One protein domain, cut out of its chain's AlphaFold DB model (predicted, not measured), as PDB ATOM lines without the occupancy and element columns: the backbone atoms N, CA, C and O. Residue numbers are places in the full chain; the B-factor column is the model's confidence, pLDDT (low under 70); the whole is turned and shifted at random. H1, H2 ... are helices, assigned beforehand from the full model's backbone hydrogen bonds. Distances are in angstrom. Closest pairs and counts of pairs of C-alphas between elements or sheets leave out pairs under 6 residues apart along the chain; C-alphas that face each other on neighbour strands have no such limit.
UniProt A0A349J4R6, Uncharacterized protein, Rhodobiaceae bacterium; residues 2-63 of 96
ATOM      1  N   ASP A   2     268.752 171.154 168.376       80.88
ATOM      2  CA  ASP A   2     269.330 170.942 167.044       80.88
ATOM      3  C   ASP A   2     270.487 171.894 166.689       80.88
ATOM      4  O   ASP A   2     271.597 171.430 166.457       80.88
ATOM      5  N   VAL A   3     270.291 173.217 166.768       87.44
ATOM      6  CA  VAL A   3     271.344 174.200 166.422       87.44
ATOM      7  C   VAL A   3     272.591 174.075 167.307       87.44
ATOM      8  O   VAL A   3     273.711 174.149 166.817       87.44
ATOM      9  N   PHE A   4     272.420 173.872 168.617       90.12
ATOM     10  CA  PHE A   4     273.540 173.829 169.565       90.12
ATOM     11  C   PHE A   4     274.235 172.465 169.600       90.12
ATOM     12  O   PHE A   4     275.430 172.392 169.877       90.12
ATOM     13  N   SER A   5     273.498 171.392 169.301       90.31
ATOM     14  CA  SER A   5     274.042 170.032 169.234       90.31
ATOM     15  C   SER A   5     275.034 169.830 168.086       90.31
ATOM     16  O   SER A   5     275.933 169.003 168.201       90.31
ATOM     17  N   GLN A   6     274.908 170.623 167.017       90.50
ATOM     18  CA  GLN A   6     275.715 170.522 165.795       90.50
ATOM     19  C   GLN A   6     277.010 171.347 165.832       90.50
ATOM     20  O   GLN A   6     277.803 171.284 164.895       90.50
ATOM     21  N   LEU A   7     277.226 172.143 166.881       93.38
ATOM     22  CA  LEU A   7     278.431 172.959 167.005       93.38
ATOM     23  C   LEU A   7     279.676 172.078 167.186       93.38
ATOM     24  O   LEU A   7     279.630 171.036 167.842       93.38
ATOM     25  N   GLU A   8     280.821 172.537 166.681       93.69
ATOM     26  CA  GLU A   8     282.113 171.947 167.027       93.69
ATOM     27  C   GLU A   8     282.477 172.352 168.463       93.69
ATOM     28  O   GLU A   8     282.917 173.469 168.734       93.69
ATOM     29  N   ARG A   9     282.221 171.454 169.420       93.06
ATOM     30  CA  ARG A   9     282.341 171.748 170.862       93.06
ATOM     31  C   ARG A   9     283.684 171.343 171.474       93.06
ATOM     32  O   ARG A   9     283.936 171.651 172.643       93.06
ATOM     33  N   GLY A  10     284.536 170.640 170.724       94.88
ATOM     34  CA  GLY A  10     285.738 170.003 171.263       94.88
ATOM     35  C   GLY A  10     285.391 169.127 172.472       94.88
ATOM     36  O   GLY A  10     284.570 168.221 172.376       94.88
ATOM     37  N   ASN A  11     285.962 169.448 173.636       95.69
ATOM     38  CA  ASN A  11     285.708 168.728 174.891       95.69
ATOM     39  C   ASN A  11     284.567 169.322 175.741       95.69
ATOM     40  O   ASN A  11     284.287 168.824 176.833       95.69
ATOM     41  N   THR A  12     283.912 170.391 175.280       95.94
ATOM     42  CA  THR A  12     282.870 171.082 176.052       95.94
ATOM     43  C   THR A  12     281.569 170.293 176.013       95.94
ATOM     44  O   THR A  12     280.988 170.100 174.946       95.94
ATOM     45  N   LYS A  13     281.077 169.868 177.181       96.38
ATOM     46  CA  LYS A  13     279.817 169.126 177.315       96.38
ATOM     47  C   LYS A  13     278.599 170.045 177.201       96.38
ATOM     48  O   LYS A  13     278.599 171.152 177.734       96.38
ATOM     49  N   LEU A  14     277.566 169.570 176.512       96.31
ATOM     50  CA  LEU A  14     276.291 170.251 176.311       96.31
ATOM     51  C   LEU A  14     275.238 169.583 177.187       96.31
ATOM     52  O   LEU A  14     275.118 168.360 177.209       96.31
ATOM     53  N   THR A  15     274.441 170.403 177.861       96.44
ATOM     54  CA  THR A  15     273.236 169.959 178.559       96.44
ATOM     55  C   THR A  15     272.070 170.867 178.228       96.44
ATOM     56  O   THR A  15     272.247 171.994 177.761       96.44
ATOM     57  N   VAL A  16     270.867 170.368 178.481       95.31
ATOM     58  CA  VAL A  16     269.625 171.114 178.339       95.31
ATOM     59  C   VAL A  16     268.745 170.877 179.559       95.31
ATOM     60  O   VAL A  16     268.727 169.793 180.146       95.31
ATOM     61  N   ALA A  17     268.002 171.917 179.914       94.62
ATOM     62  CA  ALA A  17     266.959 171.897 180.925       94.62
ATOM     63  C   ALA A  17     265.678 172.491 180.328       94.62
ATOM     64  O   ALA A  17     265.733 173.290 179.393       94.62
ATOM     65  N   GLY A  18     264.531 172.150 180.913       93.00
ATOM     66  CA  GLY A  18     263.247 172.777 180.588       93.00
ATOM     67  C   GLY A  18     262.128 171.767 180.374       93.00
ATOM     68  O   GLY A  18     262.088 171.095 179.354       93.00
ATOM     69  N   LYS A  19     261.201 171.684 181.339       93.50
ATOM     70  CA  LYS A  19     259.998 170.822 181.305       93.50
ATOM     71  C   LYS A  19     260.251 169.347 180.934       93.50
ATOM     72  O   LYS A  19     259.367 168.675 180.419       93.50
ATOM     73  N   ILE A  20     261.431 168.830 181.252       96.94
ATOM     74  CA  ILE A  20     261.769 167.415 181.083       96.94
ATOM     75  C   ILE A  20     261.161 166.658 182.264       96.94
ATOM     76  O   ILE A  20     261.633 166.819 183.389       96.94
ATOM     77  N   MET A  21     260.088 165.903 182.012       97.31
ATOM     78  CA  MET A  21     259.275 165.262 183.061       97.31
ATOM     79  C   MET A  21     259.119 163.742 182.904       97.31
ATOM     80  O   MET A  21     258.685 163.091 183.854       97.31
ATOM     81  N   THR A  22     259.479 163.175 181.746       97.38
ATOM     82  CA  THR A  22     259.238 161.762 181.390       97.38
ATOM     83  C   THR A  22     260.495 161.097 180.828       97.38
ATOM     84  O   THR A  22     261.418 161.794 180.386       97.38
ATOM     85  N   THR A  23     260.532 159.760 180.800       96.69
ATOM     86  CA  THR A  23     261.623 159.003 180.153       96.69
ATOM     87  C   THR A  23     261.766 159.369 178.677       96.69
ATOM     88  O   THR A  23     262.886 159.537 178.202       96.69
ATOM     89  N   GLN A  24     260.656 159.599 177.972       96.31
ATOM     90  CA  GLN A  24     260.655 159.971 176.555       96.31
ATOM     91  C   GLN A  24     261.261 161.359 176.327       96.31
ATOM     92  O   GLN A  24     262.008 161.542 175.371       96.31
ATOM     93  N   HIS A  25     261.003 162.330 177.213       96.44
ATOM     94  CA  HIS A  25     261.664 163.634 177.132       96.44
ATOM     95  C   HIS A  25     263.181 163.508 177.311       96.44
ATOM     96  O   HIS A  25     263.933 164.154 176.586       96.44
ATOM     97  N   VAL A  26     263.638 162.680 178.258       96.31
ATOM     98  CA  VAL A  26     265.074 162.413 178.451       96.31
ATOM     99  C   VAL A  26     265.672 161.742 177.223       96.31
ATOM    100  O   VAL A  26     266.716 162.182 176.752       96.31
ATOM    101  N   GLN A  27     264.992 160.739 176.667       95.44
ATOM    102  CA  GLN A  27     265.464 160.045 175.475       95.44
ATOM    103  C   GLN A  27     265.598 161.002 174.287       95.44
ATOM    104  O   GLN A  27     266.661 161.065 173.683       95.44
ATOM    105  N   ALA A  28     264.588 161.840 174.037       94.75
ATOM    106  CA  ALA A  28     264.628 162.832 172.962       94.75
ATOM    107  C   ALA A  28     265.797 163.824 173.103       94.75
ATOM    108  O   ALA A  28     266.375 164.254 172.107       94.75
ATOM    109  N   VAL A  29     266.166 164.186 174.336       95.31
ATOM    110  CA  VAL A  29     267.331 165.040 174.600       95.31
ATOM    111  C   VAL A  29     268.636 164.327 174.258       95.31
ATOM    112  O   VAL A  29     269.501 164.916 173.610       95.31
ATOM    113  N   LEU A  30     268.790 163.080 174.703       94.25
ATOM    114  CA  LEU A  30     270.000 162.292 174.459       94.25
ATOM    115  C   LEU A  30     270.161 161.976 172.965       94.25
ATOM    116  O   LEU A  30     271.250 162.149 172.419       94.25
ATOM    117  N   ASP A  31     269.069 161.618 172.289       94.31
ATOM    118  CA  ASP A  31     269.033 161.353 170.845       94.31
ATOM    119  C   ASP A  31     269.417 162.592 170.022       94.31
ATOM    120  O   ASP A  31     269.991 162.472 168.940       94.31
ATOM    121  N   ALA A  32     269.175 163.795 170.553       93.31
ATOM    122  CA  ALA A  32     269.588 165.057 169.942       93.31
ATOM    123  C   ALA A  32     271.089 165.374 170.119       93.31
ATOM    124  O   ALA A  32     271.509 166.496 169.841       93.31
ATOM    125  N   GLY A  33     271.914 164.440 170.607       92.25
ATOM    126  CA  GLY A  33     273.365 164.625 170.744       92.25
ATOM    127  C   GLY A  33     273.786 165.499 171.933       92.25
ATOM    128  O   GLY A  33     274.899 166.036 171.956       92.25
ATOM    129  N   VAL A  34     272.898 165.667 172.916       95.75
ATOM    130  CA  VAL A  34     273.199 166.315 174.199       95.75
ATOM    131  C   VAL A  34     273.910 165.313 175.112       95.75
ATOM    132  O   VAL A  34     273.542 164.145 175.168       95.75
ATOM    133  N   ASP A  35     274.929 165.755 175.852       96.31
ATOM    134  CA  ASP A  35     275.771 164.844 176.637       96.31
ATOM    135  C   ASP A  35     275.118 164.366 177.936       96.31
ATOM    136  O   ASP A  35     275.394 163.262 178.401       96.31
ATOM    137  N   PHE A  36     274.306 165.213 178.569       95.94
ATOM    138  CA  PHE A  36     273.580 164.872 179.790       95.94
ATOM    139  C   PHE A  36     272.348 165.756 179.969       95.94
ATOM    140  O   PHE A  36     272.257 166.851 179.409       95.94
ATOM    141  N   VAL A  37     271.401 165.305 180.792       96.75
ATOM    142  CA  VAL A  37     270.119 165.984 181.001       96.75
ATOM    143  C   VAL A  37     270.063 166.660 182.366       96.75
ATOM    144  O   VAL A  37     270.380 166.042 183.380       96.75
ATOM    145  N   ALA A  38     269.617 167.916 182.404       96.81
ATOM    146  CA  ALA A  38     269.420 168.658 183.642       96.81
ATOM    147  C   ALA A  38     267.935 168.658 184.049       96.81
ATOM    148  O   ALA A  38     267.085 169.305 183.429       96.81
ATOM    149  N   LEU A  39     267.623 167.929 185.122       96.69
ATOM    150  CA  LEU A  39     266.271 167.807 185.669       96.69
ATOM    151  C   LEU A  39     266.020 168.889 186.726       96.69
ATOM    152  O   LEU A  39     266.662 168.912 187.770       96.69
ATOM    153  N   GLY A  40     265.066 169.779 186.448       95.19
ATOM    154  CA  GLY A  40     264.611 170.809 187.388       95.19
ATOM    155  C   GLY A  40     263.458 170.307 188.259       95.19
ATOM    156  O   GLY A  40     263.657 169.568 189.216       95.19
ATOM    157  N   ARG A  41     262.221 170.682 187.898       96.19
ATOM    158  CA  ARG A  41     261.002 170.298 188.641       96.19
ATOM    159  C   ARG A  41     260.862 168.788 188.827       96.19
ATOM    160  O   ARG A  41     260.513 168.359 189.914       96.19
ATOM    161  N   ALA A  42     261.188 167.994 187.810       97.25
ATOM    162  CA  ALA A  42     261.169 166.538 187.902       97.25
ATOM    163  C   ALA A  42     262.055 165.992 189.035       97.25
ATOM    164  O   ALA A  42     261.617 165.119 189.772       97.25
ATOM    165  N   GLY A  43     263.259 166.550 189.221       96.75
ATOM    166  CA  GLY A  43     264.165 166.152 190.302       96.75
ATOM    167  C   GLY A  43     263.726 166.644 191.685       96.75
ATOM    168  O   GLY A  43     264.041 166.011 192.684       96.75
ATOM    169  N   ILE A  44     262.969 167.747 191.750       96.94
ATOM    170  CA  ILE A  44     262.327 168.211 192.993       96.94
ATOM    171  C   ILE A  44     261.181 167.273 193.393       96.94
ATOM    172  O   ILE A  44     260.990 166.998 194.572       96.94
ATOM    173  N   LEU A  45     260.400 166.824 192.410       97.81
ATOM    174  CA  LEU A  45     259.224 165.980 192.618       97.81
ATOM    175  C   LEU A  45     259.578 164.512 192.867       97.81
ATOM    176  O   LEU A  45     258.756 163.801 193.435       97.81
ATOM    177  N   HIS A  46     260.758 164.082 192.415       97.75
ATOM    178  CA  HIS A  46     261.298 162.735 192.578       97.75
ATOM    179  C   HIS A  46     262.819 162.817 192.735       97.75
ATOM    180  O   HIS A  46     263.553 162.898 191.745       97.75
ATOM    181  N   HIS A  47     263.318 162.766 193.968       97.19
ATOM    182  CA  HIS A  47     264.761 162.790 194.249       97.19
ATOM    183  C   HIS A  47     265.497 161.591 193.621       97.19
ATOM    184  O   HIS A  47     266.709 161.625 193.393       97.19
ATOM    185  N   ASP A  48     264.761 160.510 193.354       96.81
ATOM    186  CA  ASP A  48     265.253 159.260 192.795       96.81
ATOM    187  C   ASP A  48     265.064 159.138 191.281       96.81
ATOM    188  O   ASP A  48     265.245 158.046 190.738       96.81
ATOM    189  N   TRP A  49     264.768 160.243 190.589       97.50
ATOM    190  CA  TRP A  49     264.474 160.255 189.153       97.50
ATOM    191  C   TRP A  49     265.458 159.429 188.301       97.50
ATOM    192  O   TRP A  49     264.998 158.596 187.520       97.50
ATOM    193  N   PRO A  50     266.797 159.537 188.464       95.56
ATOM    194  CA  PRO A  50     267.730 158.718 187.682       95.56
ATOM    195  C   PRO A  50     267.577 157.209 187.931       95.56
ATOM    196  O   PRO A  50     267.742 156.410 187.011       95.56
ATOM    197  N   ARG A  51     267.223 156.803 189.161       97.31
ATOM    198  CA  ARG A  51     266.944 155.397 189.493       97.31
ATOM    199  C   ARG A  51     265.624 154.936 188.881       97.31
ATOM    200  O   ARG A  51     265.549 153.807 188.400       97.31
ATOM    201  N   LYS A  52     264.599 155.797 188.864       96.88
ATOM    202  CA  LYS A  52     263.326 155.524 188.177       96.88
ATOM    203  C   LYS A  52     263.553 155.313 186.680       96.88
ATOM    204  O   LYS A  52     263.134 154.288 186.164       96.88
ATOM    205  N   TYR A  53     264.303 156.201 186.028       95.69
ATOM    206  CA  TYR A  53     264.674 156.075 184.613       95.69
ATOM    207  C   TYR A  53     265.421 154.771 184.308       95.69
ATOM    208  O   TYR A  53     265.105 154.094 183.340       95.69
ATOM    209  N   ALA A  54     266.377 154.381 185.154       94.81
ATOM    210  CA  ALA A  54     267.142 153.152 184.949       94.81
ATOM    211  C   ALA A  54     266.328 151.859 185.166       94.81
ATOM    212  O   ALA A  54     266.721 150.806 184.673       94.81
ATOM    213  N   SER A  55     265.237 151.917 185.937       96.12
ATOM    214  CA  SER A  55     264.449 150.735 186.327       96.12
ATOM    215  C   SER A  55     263.093 150.624 185.633       96.12
ATOM    216  O   SER A  55     262.476 149.563 185.693       96.12
ATOM    217  N   GLN A  56     262.612 151.691 184.994       94.00
ATOM    218  CA  GLN A  56     261.282 151.759 184.397       94.00
ATOM    219  C   GLN A  56     261.365 152.268 182.962       94.00
ATOM    220  O   GLN A  56     261.913 153.335 182.702       94.00
ATOM    221  N   GLU A  57     260.737 151.539 182.044       92.00
ATOM    222  CA  GLU A  57     260.704 151.888 180.620       92.00
ATOM    223  C   GLU A  57     259.967 153.220 180.359       92.00
ATOM    224  O   GLU A  57     260.366 154.022 179.513       92.00
ATOM    225  N   SER A  58     258.915 153.503 181.131       95.06
ATOM    226  CA  SER A  58     257.983 154.613 180.888       95.06
ATOM    227  C   SER A  58     257.641 155.419 182.147       95.06
ATOM    228  O   SER A  58     256.479 155.691 182.433       95.06
ATOM    229  N   PHE A  59     258.653 155.828 182.916       97.31
ATOM    230  CA  PHE A  59     258.439 156.691 184.081       97.31
ATOM    231  C   PHE A  59     258.020 158.124 183.704       97.31
ATOM    232  O   PHE A  59     258.607 158.772 182.831       97.31
ATOM    233  N   GLU A  60     257.050 158.652 184.448       97.25
ATOM    234  CA  GLU A  60     256.605 160.040 184.397       97.25
ATOM    235  C   GLU A  60     256.578 160.631 185.810       97.25
ATOM    236  O   GLU A  60     256.162 159.993 186.780       97.25
ATOM    237  N   SER A  61     257.057 161.869 185.927       96.50
ATOM    238  CA  SER A  61     257.022 162.608 187.189       96.50
ATOM    239  C   SER A  61     255.577 162.903 187.591       96.50
ATOM    240  O   SER A  61     254.715 163.084 186.740       96.50
ATOM    241  N   ILE A  62     255.315 163.024 188.893       97.12
ATOM    242  CA  ILE A  62     253.961 163.319 189.369       97.12
ATOM    243  C   ILE A  62     253.532 164.716 188.901       97.12
ATOM    244  O   ILE A  62     254.352 165.635 188.815       97.12
ATOM    245  N   ASN A  63     252.245 164.874 188.600       95.88
ATOM    246  CA  ASN A  63     251.686 166.166 188.232       95.88
ATOM    247  C   ASN A  63     251.618 167.108 189.435       95.88
ATOM    248  O   ASN A  63     251.425 166.685 190.571       95.88
TER     249      ASN A  63
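Overview. This is residues 2 to 63 of the 96 residues of an uncharacterized protein of Rhodobiaceae bacterium (UniProt A0A349J4R6). Four short helices sit on long loops in an elongated shape: H2 lies between an end with H1 and the loop through Gly 10, and an end with H3 and H4. Unnamed residues 15 to 16 and 36 to 37 pair in parallel. The 62 printed residues hold H1, H2, H3, H4 in that order and no named strand; the class is all helix, with 25 residues in helices, under half. It is only just compact, close to loose, with a radius of gyration of the C-alphas of 12.4 A, spanning 36 by 20 by 17 A.

Along the chain. Find C-alpha 23 at (261.623, 159.003, 180.153); H2 runs 12.1 A to residue 31. H4, residues 49 to 55, covers 9.9 A, ending at (264.449, 150.735, 186.327). H3 is residues 41 to 45; H1, residues 2 to 5.

Arrangement. Look at Thr 23 and Tyr 53, the closest C-alphas of H2 and H4, 6.1 A apart: these helices are close but not clearly touching, about perpendicular at 89 degrees. H3 and H4 are close but not clearly touching, closest at C-alphas 43 and 49, 6.0 A. H1 is apart from H2, H3 and H4. Every O i to N i+4 pair is within hydrogen-bond range in H2, H3 and H4; H1 is too short for one.

Size, cuts and confidence. C-alphas 10 and 63 are farthest apart, 38.2 A. The H1 to H2 link is long. The printed part has no cut, and no printed residue is under 70 in pLDDT.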